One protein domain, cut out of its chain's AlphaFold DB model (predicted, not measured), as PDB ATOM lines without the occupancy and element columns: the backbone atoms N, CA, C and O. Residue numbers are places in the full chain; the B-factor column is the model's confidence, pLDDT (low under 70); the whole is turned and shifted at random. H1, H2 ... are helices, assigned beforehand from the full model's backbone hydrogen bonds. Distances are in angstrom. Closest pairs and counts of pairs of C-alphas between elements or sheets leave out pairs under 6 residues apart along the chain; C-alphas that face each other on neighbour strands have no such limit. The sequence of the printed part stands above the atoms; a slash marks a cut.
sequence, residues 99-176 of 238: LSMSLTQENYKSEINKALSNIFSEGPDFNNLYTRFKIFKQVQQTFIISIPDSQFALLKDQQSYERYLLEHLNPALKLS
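AT A GLANCE: This is residues 99 to 176 of the 238 residues of an uncharacterized protein of [Candida] inconspicua (UniProt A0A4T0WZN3). What shape does the model have? Three longer helices, H2, H3 and H5, run side by side at a slant with their centres in a triangle: H2 touches both H3 and H5, while H3 and H5 are only near each other. The short H4 sits with its links on the side of H3 and H5 away from H2, and the short H1 and H6 lie at the end where H2 begins and H3 and H5 end. What is it made of, and how large is it? The printed part has 78 residues with six named helices, H1 to H6 in order along the chain, and no named strand: the class is all helix. It is compact, with a radius of gyration of the C-alphas of 12.5 A and spans of 37 by 26 by 18 A.

HOW THE PARTS SIT: What stands beside the longest helix? H3, residues 129 to 143, touches residues 115 to 119 alone of H2, residues 108 to 119; the closest C-alphas, of Ile 135 and Ile 119, are 7.3 A apart. They form a helical hairpin, opposite ways at a steep tilt of 40 degrees. What else touches H2? H5, residues 158 to 168, touches it, closest at the C-alphas of Leu 166 and Lys 109, 6.7 A apart; they run opposite ways at a tilt of 37 degrees, only just steep. Where are the short helices? H1, residues 99 to 102, only just touches H3, at residues 142 to 143 alone, with 3 pairs of C-alphas within 8 A, the closest being Ser 100 and Phe 143 at 7.1 A. H4, residues 149 to 152, is close to H3 but not clearly touching, with the C-alphas of Phe 152 and Phe 136 closest at 7.5 A. H6, residues 171 to 175, and H5 meet only through their link. What do the backbones show? Every O i to N i+4 pair is within hydrogen-bond range in H2, H3 and H5; H6 has 0 of 1, but 2 of 2 O i to N i+3 pairs. H1 and H4 are too short for an O i to N i+4 pair.

IN THESE COORDINATES: Where does the longest helix run? H3 starts at C-alpha 129, (-54.308, -35.596, 46.236), and measures 21.0 A to C-alpha 143. How long are H2 and H5? H2 measures 16.5 A and H5 15.4 A from first to last C-alpha. Where do the first and last helices stand? H1 begins at C-alpha 99, (-43.765, -10.583, 46.275), and H6 ends at C-alpha 175, (-46.452, -5.479, 27.820).

THE WHOLE: How far does it reach? The two C-alphas farthest apart, of Asn 128 and Leu 175, are 38.2 A apart. Is the printed part continuous? It has no cut and no long link; the link from H2 to H3 is short, and the other links are tight. Where is confidence low? Residues 173 to 176 are under 70, and the mean pLDDT of the printed part is 85.5.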
ATOM      1  N   LEU A  99     -44.351  -9.957  47.460       76.81
ATOM      2  CA  LEU A  99     -43.765 -10.583  46.275       76.81
ATOM      3  C   LEU A  99     -44.258  -9.969  44.951       76.81
ATOM      4  O   LEU A  99     -43.519  -9.883  43.976       76.81
ATOM      5  N   SER A 100     -45.507  -9.491  44.911       72.88
ATOM      6  CA  SER A 100     -46.056  -8.835  43.715       72.88
ATOM      7  C   SER A 100     -45.490  -7.429  43.486       72.88
ATOM      8  O   SER A 100     -45.491  -6.954  42.351       72.88
ATOM      9  N   MET A 101     -45.010  -6.772  44.547       71.88
ATOM     10  CA  MET A 101     -44.414  -5.434  44.479       71.88
ATOM     11  C   MET A 101     -42.914  -5.485  44.174       71.88
ATOM     12  O   MET A 101     -42.402  -4.572  43.532       71.88
ATOM     13  N   SER A 102     -42.220  -6.542  44.604       75.50
ATOM     14  CA  SER A 102     -40.776  -6.713  44.406       75.50
ATOM     15  C   SER A 102     -40.393  -7.346  43.062       75.50
ATOM     16  O   SER A 102     -39.220  -7.320  42.689       75.50
ATOM     17  N   LEU A 103     -41.353  -7.908  42.317       78.88
ATOM     18  CA  LEU A 103     -41.075  -8.615  41.067       78.88
ATOM     19  C   LEU A 103     -40.641  -7.655  39.941       78.88
ATOM     20  O   LEU A 103     -41.462  -6.960  39.334       78.88
ATOM     21  N   THR A 104     -39.351  -7.669  39.609       80.19
ATOM     22  CA  THR A 104     -38.764  -6.977  38.451       80.19
ATOM     23  C   THR A 104     -38.280  -7.973  37.392       80.19
ATOM     24  O   THR A 104     -38.142  -9.167  37.657       80.19
ATOM     25  N   GLN A 105     -38.005  -7.494  36.175       78.44
ATOM     26  CA  GLN A 105     -37.541  -8.336  35.061       78.44
ATOM     27  C   GLN A 105     -36.194  -9.025  35.325       78.44
ATOM     28  O   GLN A 105     -35.928 -10.080  34.757       78.44
ATOM     29  N   GLU A 106     -35.380  -8.473  36.218       81.31
ATOM     30  CA  GLU A 106     -34.076  -9.026  36.588       81.31
ATOM     31  C   GLU A 106     -34.195 -10.074  37.706       81.31
ATOM     32  O   GLU A 106     -33.506 -11.091  37.678       81.31
ATOM     33  N   ASN A 107     -35.131  -9.882  38.643       84.31
ATOM     34  CA  ASN A 107     -35.209 -10.682  39.869       84.31
ATOM     35  C   ASN A 107     -36.345 -11.715  39.885       84.31
ATOM     36  O   ASN A 107     -36.391 -12.551  40.783       84.31
ATOM     37  N   TYR A 108     -37.265 -11.708  38.913       85.75
ATOM     38  CA  TYR A 108     -38.454 -12.571  38.983       85.75
ATOM     39  C   TYR A 108     -38.123 -14.065  39.100       85.75
ATOM     40  O   TYR A 108     -38.774 -14.764  39.869       85.75
ATOM     41  N   LYS A 109     -37.096 -14.560  38.391       87.50
ATOM     42  CA  LYS A 109     -36.720 -15.983  38.440       87.50
ATOM     43  C   LYS A 109     -36.242 -16.401  39.828       87.50
ATOM     44  O   LYS A 109     -36.666 -17.429  40.346       87.50
ATOM     45  N   SER A 110     -35.364 -15.602  40.434       88.31
ATOM     46  CA  SER A 110     -34.792 -15.915  41.743       88.31
ATOM     47  C   SER A 110     -35.840 -15.795  42.849       88.31
ATOM     48  O   SER A 110     -35.906 -16.668  43.709       88.31
ATOM     49  N   GLU A 111     -36.699 -14.776  42.803       87.19
ATOM     50  CA  GLU A 111     -37.778 -14.587  43.780       87.19
ATOM     51  C   GLU A 111     -38.853 -15.679  43.691       87.19
ATOM     52  O   GLU A 111     -39.297 -16.187  44.721       87.19
ATOM     53  N   ILE A 112     -39.225 -16.117  42.480       88.69
ATOM     54  CA  ILE A 112     -40.139 -17.258  42.297       88.69
ATOM     55  C   ILE A 112     -39.525 -18.528  42.887       88.69
ATOM     56  O   ILE A 112     -40.192 -19.226  43.650       88.69
ATOM     57  N   ASN A 113     -38.247 -18.793  42.612       89.00
ATOM     58  CA  ASN A 113     -37.588 -20.002  43.098       89.00
ATOM     59  C   ASN A 113     -37.433 -20.014  44.622       89.00
ATOM     60  O   ASN A 113     -37.690 -21.047  45.232       89.00
ATOM     61  N   LYS A 114     -37.119 -18.871  45.247       89.25
ATOM     62  CA  LYS A 114     -37.105 -18.727  46.715       89.25
ATOM     63  C   LYS A 114     -38.483 -18.970  47.333       89.25
ATOM     64  O   LYS A 114     -38.617 -19.657  48.345       89.25
ATOM     65  N   ALA A 115     -39.530 -18.402  46.741       87.81
ATOM     66  CA  ALA A 115     -40.884 -18.582  47.251       87.81
ATOM     67  C   ALA A 115     -41.362 -20.031  47.092       87.81
ATOM     68  O   ALA A 115     -41.976 -20.574  48.008       87.81
ATOM     69  N   LEU A 116     -41.030 -20.684  45.975       89.62
ATOM     70  CA  LEU A 116     -41.313 -22.104  45.781       89.62
ATOM     71  C   LEU A 116     -40.516 -22.969  46.757       89.62
ATOM     72  O   LEU A 116     -41.114 -23.828  47.395       89.62
ATOM     73  N   SER A 117     -39.218 -22.725  46.958       88.00
ATOM     74  CA  SER A 117     -38.427 -23.508  47.917       88.00
ATOM     75  C   SER A 117     -38.988 -23.432  49.338       88.00
ATOM     76  O   SER A 117     -38.949 -24.423  50.055       88.00
ATOM     77  N   ASN A 118     -39.575 -22.297  49.727       88.38
ATOM     78  CA  ASN A 118     -40.237 -22.151  51.026       88.38
ATOM     79  C   ASN A 118     -41.557 -22.932  51.121       88.38
ATOM     80  O   ASN A 118     -41.917 -23.388  52.200       88.38
ATOM     81  N   ILE A 119     -42.286 -23.083  50.011       87.69
ATOM     82  CA  ILE A 119     -43.533 -23.865  49.950       87.69
ATOM     83  C   ILE A 119     -43.233 -25.372  49.927       87.69
ATOM     84  O   ILE A 119     -43.965 -26.155  50.526       87.69
ATOM     85  N   PHE A 120     -42.165 -25.773  49.236       87.38
ATOM     86  CA  PHE A 120     -41.773 -27.168  49.016       87.38
ATOM     87  C   PHE A 120     -40.705 -27.678  49.998       87.38
ATOM     88  O   PHE A 120     -40.194 -28.779  49.807       87.38
ATOM     89  N   SER A 121     -40.370 -26.911  51.040       79.38
ATOM     90  CA  SER A 121     -39.268 -27.190  51.978       79.38
ATOM     91  C   SER A 121     -39.348 -28.561  52.656       79.38
ATOM     92  O   SER A 121     -38.316 -29.144  52.978       79.38
ATOM     93  N   GLU A 122     -40.553 -29.101  52.827       76.31
ATOM     94  CA  GLU A 122     -40.802 -30.402  53.457       76.31
ATOM     95  C   GLU A 122     -40.764 -31.591  52.477       76.31
ATOM     96  O   GLU A 122     -40.973 -32.723  52.896       76.31
ATOM     97  N   GLY A 123     -40.502 -31.365  51.182       76.69
ATOM     98  CA  GLY A 123     -40.479 -32.428  50.169       76.69
ATOM     99  C   GLY A 123     -41.825 -33.156  50.065       76.69
ATOM    100  O   GLY A 123     -41.914 -34.338  50.401       76.69
ATOM    101  N   PRO A 124     -42.903 -32.466  49.654       79.94
ATOM    102  CA  PRO A 124     -44.240 -33.022  49.761       79.94
ATOM    103  C   PRO A 124     -44.456 -34.234  48.855       79.94
ATOM    104  O   PRO A 124     -44.042 -34.252  47.697       79.94
ATOM    105  N   ASP A 125     -45.208 -35.210  49.362       84.25
ATOM    106  CA  ASP A 125     -45.702 -36.322  48.554       84.25
ATOM    107  C   ASP A 125     -46.789 -35.830  47.591       84.25
ATOM    108  O   ASP A 125     -47.899 -35.483  48.004       84.25
ATOM    109  N   PHE A 126     -46.471 -35.790  46.298       83.06
ATOM    110  CA  PHE A 126     -47.391 -35.373  45.238       83.06
ATOM    111  C   PHE A 126     -48.382 -36.463  44.811       83.06
ATOM    112  O   PHE A 126     -49.338 -36.161  44.089       83.06
ATOM    113  N   ASN A 127     -48.192 -37.712  45.256       86.50
ATOM    114  CA  ASN A 127     -49.134 -38.797  44.967       86.50
ATOM    115  C   ASN A 127     -50.423 -38.646  45.774       86.50
ATOM    116  O   ASN A 127     -51.502 -39.031  45.318       86.50
ATOM    117  N   ASN A 128     -50.333 -38.040  46.958       90.00
ATOM    118  CA  ASN A 128     -51.499 -37.714  47.752       90.00
ATOM    119  C   ASN A 128     -52.221 -36.478  47.176       90.00
ATOM    120  O   ASN A 128     -51.684 -35.378  47.045       90.00
ATOM    121  N   LEU A 129     -53.493 -36.659  46.821       89.44
ATOM    122  CA  LEU A 129     -54.308 -35.596  46.236       89.44
ATOM    123  C   LEU A 129     -54.521 -34.426  47.208       89.44
ATOM    124  O   LEU A 129     -54.584 -33.271  46.786       89.44
ATOM    125  N   TYR A 130     -54.613 -34.711  48.508       91.25
ATOM    126  CA  TYR A 130     -54.863 -33.697  49.529       91.25
ATOM    127  C   TYR A 130     -53.658 -32.770  49.718       91.25
ATOM    128  O   TYR A 130     -53.812 -31.547  49.748       91.25
ATOM    129  N   THR A 131     -52.449 -33.332  49.797       89.69
ATOM    130  CA  THR A 131     -51.196 -32.562  49.871       89.69
ATOM    131  C   THR A 131     -51.007 -31.739  48.601       89.69
ATOM    132  O   THR A 131     -50.747 -30.538  48.687       89.69
ATOM    133  N   ARG A 132     -51.256 -32.330  47.426       89.31
ATOM    134  CA  ARG A 132     -51.192 -31.631  46.137       89.31
ATOM    135  C   ARG A 132     -52.168 -30.459  46.059       89.31
ATOM    136  O   ARG A 132     -51.783 -29.377  45.622       89.31
ATOM    137  N   PHE A 133     -53.407 -30.632  46.519       91.12
ATOM    138  CA  PHE A 133     -54.389 -29.547  46.566       91.12
ATOM    139  C   PHE A 133     -54.002 -28.449  47.566       91.12
ATOM    140  O   PHE A 133     -54.141 -27.262  47.268       91.12
ATOM    141  N   LYS A 134     -53.464 -28.820  48.736       91.44
ATOM    142  CA  LYS A 134     -52.966 -27.863  49.737       91.44
ATOM    143  C   LYS A 134     -51.849 -26.990  49.160       91.44
ATOM    144  O   LYS A 134     -51.912 -25.769  49.285       91.44
ATOM    145  N   ILE A 135     -50.882 -27.606  48.480       91.38
ATOM    146  CA  ILE A 135     -49.789 -26.916  47.785       91.38
ATOM    147  C   ILE A 135     -50.338 -26.014  46.691       91.38
ATOM    148  O   ILE A 135     -49.982 -24.844  46.633       91.38
ATOM    149  N   PHE A 136     -51.230 -26.531  45.847       92.19
ATOM    150  CA  PHE A 136     -51.830 -25.766  44.759       92.19
ATOM    151  C   PHE A 136     -52.501 -24.486  45.271       92.19
ATOM    152  O   PHE A 136     -52.219 -23.390  44.782       92.19
ATOM    153  N   LYS A 137     -53.299 -24.607  46.338       92.19
ATOM    154  CA  LYS A 137     -53.919 -23.468  47.016       92.19
ATOM    155  C   LYS A 137     -52.873 -22.504  47.581       92.19
ATOM    156  O   LYS A 137     -53.005 -21.297  47.405       92.19
ATOM    157  N   GLN A 138     -51.828 -23.013  48.234       91.62
ATOM    158  CA  GLN A 138     -50.758 -22.190  48.803       91.62
ATOM    159  C   GLN A 138     -49.979 -21.428  47.721       91.62
ATOM    160  O   GLN A 138     -49.704 -20.242  47.882       91.62
ATOM    161  N   VAL A 139     -49.683 -22.062  46.587       92.19
ATOM    162  CA  VAL A 139     -49.053 -21.423  45.423       92.19
ATOM    163  C   VAL A 139     -49.931 -20.281  44.908       92.19
ATOM    164  O   VAL A 139     -49.464 -19.151  44.768       92.19
ATOM    165  N   GLN A 140     -51.222 -20.534  44.693       92.00
ATOM    166  CA  GLN A 140     -52.161 -19.509  44.231       92.00
ATOM    167  C   GLN A 140     -52.271 -18.326  45.218       92.00
ATOM    168  O   GLN A 140     -52.381 -17.174  44.792       92.00
ATOM    169  N   GLN A 141     -52.184 -18.584  46.528       91.19
ATOM    170  CA  GLN A 141     -52.178 -17.551  47.571       91.19
ATOM    171  C   GLN A 141     -50.904 -16.704  47.565       91.19
ATOM    172  O   GLN A 141     -50.991 -15.477  47.610       91.19
ATOM    173  N   THR A 142     -49.739 -17.346  47.489       90.38
ATOM    174  CA  THR A 142     -48.432 -16.676  47.550       90.38
ATOM    175  C   THR A 142     -48.201 -15.791  46.330       90.38
ATOM    176  O   THR A 142     -47.796 -14.635  46.472       90.38
ATOM    177  N   PHE A 143     -48.502 -16.315  45.140       88.94
ATOM    178  CA  PHE A 143     -48.245 -15.639  43.867       88.94
ATOM    179  C   PHE A 143     -49.415 -14.788  43.363       88.94
ATOM    180  O   PHE A 143     -49.260 -14.066  42.380       88.94
ATOM    181  N   ILE A 144     -50.572 -14.828  44.034       89.62
ATOM    182  CA  ILE A 144     -51.772 -14.057  43.666       89.62
ATOM    183  C   ILE A 144     -52.250 -14.395  42.245       89.62
ATOM    184  O   ILE A 144     -52.628 -13.528  41.458       89.62
ATOM    185  N   ILE A 145     -52.230 -15.679  41.892       88.56
ATOM    186  CA  ILE A 145     -52.635 -16.142  40.561       88.56
ATOM    187  C   ILE A 145     -53.789 -17.111  40.705       88.56
ATOM    188  O   ILE A 145     -53.755 -18.022  41.527       88.56
ATOM    189  N   SER A 146     -54.797 -16.942  39.854       88.50
ATOM    190  CA  SER A 146     -55.802 -17.973  39.653       88.50
ATOM    191  C   SER A 146     -55.282 -18.961  38.615       88.50
ATOM    192  O   SER A 146     -55.208 -18.640  37.432       88.50
ATOM    193  N   ILE A 147     -54.908 -20.152  39.066       90.75
ATOM    194  CA  ILE A 147     -54.518 -21.257  38.179       90.75
ATOM    195  C   ILE A 147     -55.789 -22.040  37.819       90.75
ATOM    196  O   ILE A 147     -56.515 -22.403  38.745       90.75
ATOM    197  N   PRO A 148     -56.094 -22.276  36.531       89.81
ATOM    198  CA  PRO A 148     -57.287 -23.018  36.138       89.81
ATOM    199  C   PRO A 148     -57.168 -24.502  36.503       89.81
ATOM    200  O   PRO A 148     -56.081 -25.079  36.464       89.81
ATOM    201  N   ASP A 149     -58.302 -25.141  36.783       89.06
ATOM    202  CA  ASP A 149     -58.357 -26.549  37.202       89.06
ATOM    203  C   ASP A 149     -57.779 -27.509  36.150       89.06
ATOM    204  O   ASP A 149     -57.224 -28.551  36.493       89.06
ATOM    205  N   SER A 150     -57.816 -27.141  34.865       90.81
ATOM    206  CA  SER A 150     -57.169 -27.912  33.792       90.81
ATOM    207  C   SER A 150     -55.661 -28.079  34.006       90.81
ATOM    208  O   SER A 150     -55.096 -29.118  33.672       90.81
ATOM    209  N   GLN A 151     -55.011 -27.082  34.609       90.19
ATOM    210  CA  GLN A 151     -53.582 -27.103  34.906       90.19
ATOM    211  C   GLN A 151     -53.283 -27.882  36.184       90.19
ATOM    212  O   GLN A 151     -52.189 -28.425  36.323       90.19
ATOM    213  N   PHE A 152     -54.256 -28.024  37.093       88.50
ATOM    214  CA  PHE A 152     -54.070 -28.798  38.319       88.50
ATOM    215  C   PHE A 152     -53.597 -30.220  38.013       88.50
ATOM    216  O   PHE A 152     -52.662 -30.685  38.653       88.50
ATOM    217  N   ALA A 153     -54.163 -30.876  36.991       86.12
ATOM    218  CA  ALA A 153     -53.783 -32.231  36.583       86.12
ATOM    219  C   ALA A 153     -52.347 -32.334  36.028       86.12
ATOM    220  O   ALA A 153     -51.693 -33.366  36.219       86.12
ATOM    221  N   LEU A 154     -51.848 -31.269  35.394       89.25
ATOM    222  CA  LEU A 154     -50.522 -31.198  34.772       89.25
ATOM    223  C   LEU A 154     -49.418 -30.862  35.783       89.25
ATOM    224  O   LEU A 154     -48.294 -31.341  35.655       89.25
ATOM    225  N   LEU A 155     -49.757 -30.093  36.817       89.75
ATOM    226  CA  LEU A 155     -48.834 -29.647  37.857       89.75
ATOM    227  C   LEU A 155     -48.583 -30.755  38.891       89.75
ATOM    228  O   LEU A 155     -49.219 -30.796  39.951       89.75
ATOM    229  N   LYS A 156     -47.720 -31.708  38.526       87.56
ATOM    230  CA  LYS A 156     -47.405 -32.914  39.312       87.56
ATOM    231  C   LYS A 156     -46.148 -32.780  40.164       87.56
ATOM    232  O   LYS A 156     -46.100 -33.396  41.213       87.56
ATOM    233  N   ASP A 157     -45.203 -31.939  39.751       88.62
ATOM    234  CA  ASP A 157     -43.885 -31.817  40.387       88.62
ATOM    235  C   ASP A 157     -43.506 -30.353  40.617       88.62
ATOM    236  O   ASP A 157     -43.980 -29.460  39.909       88.62
ATOM    237  N   GLN A 158     -42.566 -30.089  41.525       89.06
ATOM    238  CA  GLN A 158     -42.043 -28.735  41.761       89.06
ATOM    239  C   GLN A 158     -41.564 -28.055  40.465       89.06
ATOM    240  O   GLN A 158     -41.884 -26.892  40.228       89.06
ATOM    241  N   GLN A 159     -40.875 -28.789  39.586       89.81
ATOM    242  CA  GLN A 159     -40.397 -28.256  38.303       89.81
ATOM    243  C   GLN A 159     -41.545 -27.816  37.384       89.81
ATOM    244  O   GLN A 159     -41.411 -26.849  36.635       89.81
ATOM    245  N   SER A 160     -42.684 -28.514  37.431       91.31
ATOM    246  CA  SER A 160     -43.863 -28.146  36.642       91.31
ATOM    247  C   SER A 160     -44.490 -26.841  37.145       91.31
ATOM    248  O   SER A 160     -44.840 -25.986  36.334       91.31
ATOM    249  N   TYR A 161     -44.531 -26.640  38.469       91.12
ATOM    250  CA  TYR A 161     -44.948 -25.374  39.076       91.12
ATOM    251  C   TYR A 161     -43.996 -24.231  38.733       91.12
ATOM    252  O   TYR A 161     -44.456 -23.159  38.353       91.12
ATOM    253  N   GLU A 162     -42.686 -24.459  38.822       91.62
ATOM    254  CA  GLU A 162     -41.678 -23.457  38.469       91.62
ATOM    255  C   GLU A 162     -41.838 -22.998  37.018       91.62
ATOM    256  O   GLU A 162     -41.999 -21.805  36.769       91.62
ATOM    257  N   ARG A 163     -41.885 -23.933  36.062       92.12
ATOM    258  CA  ARG A 163     -42.056 -23.603  34.637       92.12
ATOM    259  C   ARG A 163     -43.339 -22.818  34.383       92.12
ATOM    260  O   ARG A 163     -43.287 -21.780  33.730       92.12
ATOM    261  N   TYR A 164     -44.457 -23.278  34.942       91.75
ATOM    262  CA  TYR A 164     -45.749 -22.611  34.791       91.75
ATOM    263  C   TYR A 164     -45.720 -21.177  35.334       91.75
ATOM    264  O   TYR A 164     -46.198 -20.246  34.686       91.75
ATOM    265  N   LEU A 165     -45.138 -20.975  36.519       90.19
ATOM    266  CA  LEU A 165     -45.054 -19.658  37.143       90.19
ATOM    267  C   LEU A 165     -44.094 -18.731  36.400       90.19
ATOM    268  O   LEU A 165     -44.420 -17.562  36.223       90.19
ATOM    269  N   LEU A 166     -42.950 -19.231  35.933       89.31
ATOM    270  CA  LEU A 166     -42.002 -18.451  35.139       89.31
ATOM    271  C   LEU A 166     -42.610 -17.972  33.821       89.31
ATOM    272  O   LEU A 166     -42.344 -16.846  33.405       89.31
ATOM    273  N   GLU A 167     -43.433 -18.804  33.184       87.38
ATOM    274  CA  GLU A 167     -44.150 -18.433  31.970       87.38
ATOM    275  C   GLU A 167     -45.237 -17.395  32.272       87.38
ATOM    276  O   GLU A 167     -45.239 -16.324  31.674       87.38
ATOM    277  N   HIS A 168     -46.109 -17.641  33.254       84.75
ATOM    278  CA  HIS A 168     -47.257 -16.769  33.528       84.75
ATOM    279  C   HIS A 168     -46.929 -15.457  34.256       84.75
ATOM    280  O   HIS A 168     -47.621 -14.459  34.052       84.75
ATOM    281  N   LEU A 169     -45.911 -15.435  35.119       84.19
ATOM    282  CA  LEU A 169     -45.511 -14.240  35.875       84.19
ATOM    283  C   LEU A 169     -44.450 -13.402  35.165       84.19
ATOM    284  O   LEU A 169     -43.974 -12.420  35.741       84.19
ATOM    285  N   ASN A 170     -44.076 -13.752  33.933       81.88
ATOM    286  CA  ASN A 170     -43.057 -13.016  33.206       81.88
ATOM    287  C   ASN A 170     -43.475 -11.538  33.034       81.88
ATOM    288  O   ASN A 170     -44.469 -11.250  32.357       81.88
ATOM    289  N   PRO A 171     -42.729 -10.570  33.601       75.69
ATOM    290  CA  PRO A 171     -43.079  -9.158  33.495       75.69
ATOM    291  C   PRO A 171     -43.054  -8.645  32.049       75.69
ATOM    292  O   PRO A 171     -43.758  -7.683  31.750       75.69
ATOM    293  N   ALA A 172     -42.332  -9.308  31.137       70.06
ATOM    294  CA  ALA A 172     -42.355  -8.981  29.713       70.06
ATOM    295  C   ALA A 172     -43.731  -9.237  29.068       70.06
ATOM    296  O   ALA A 172     -44.136  -8.495  28.178       70.06
ATOM    297  N   LEU A 173     -44.499 -10.222  29.552       68.38
ATOM    298  CA  LEU A 173     -45.843 -10.511  29.035       68.38
ATOM    299  C   LEU A 173     -46.880  -9.457  29.442       68.38
ATOM    300  O   LEU A 173     -47.881  -9.298  28.746       68.38
ATOM    301  N   LYS A 174     -46.638  -8.679  30.510       64.12
ATOM    302  CA  LYS A 174     -47.510  -7.546  30.887       64.12
ATOM    303  C   LYS A 174     -47.539  -6.443  29.823       64.12
ATOM    304  O   LYS A 174     -48.451  -5.625  29.826       64.12
ATOM    305  N   LEU A 175     -46.533  -6.405  28.949       59.66
ATOM    306  CA  LEU A 175     -46.452  -5.479  27.820       59.66
ATOM    307  C   LEU A 175     -47.109  -6.043  26.551       59.66
ATOM    308  O   LEU A 175     -47.188  -5.319  25.562       59.66
ATOM    309  N   SER A 176     -47.562  -7.304  26.570       63.94
ATOM    310  CA  SER A 176     -48.218  -7.926  25.420       63.94
ATOM    311  C   SER A 176     -49.650  -7.407  25.255       63.94
ATOM    312  O   SER A 176     -50.377  -7.245  26.237       63.94
TER     313      SER A 176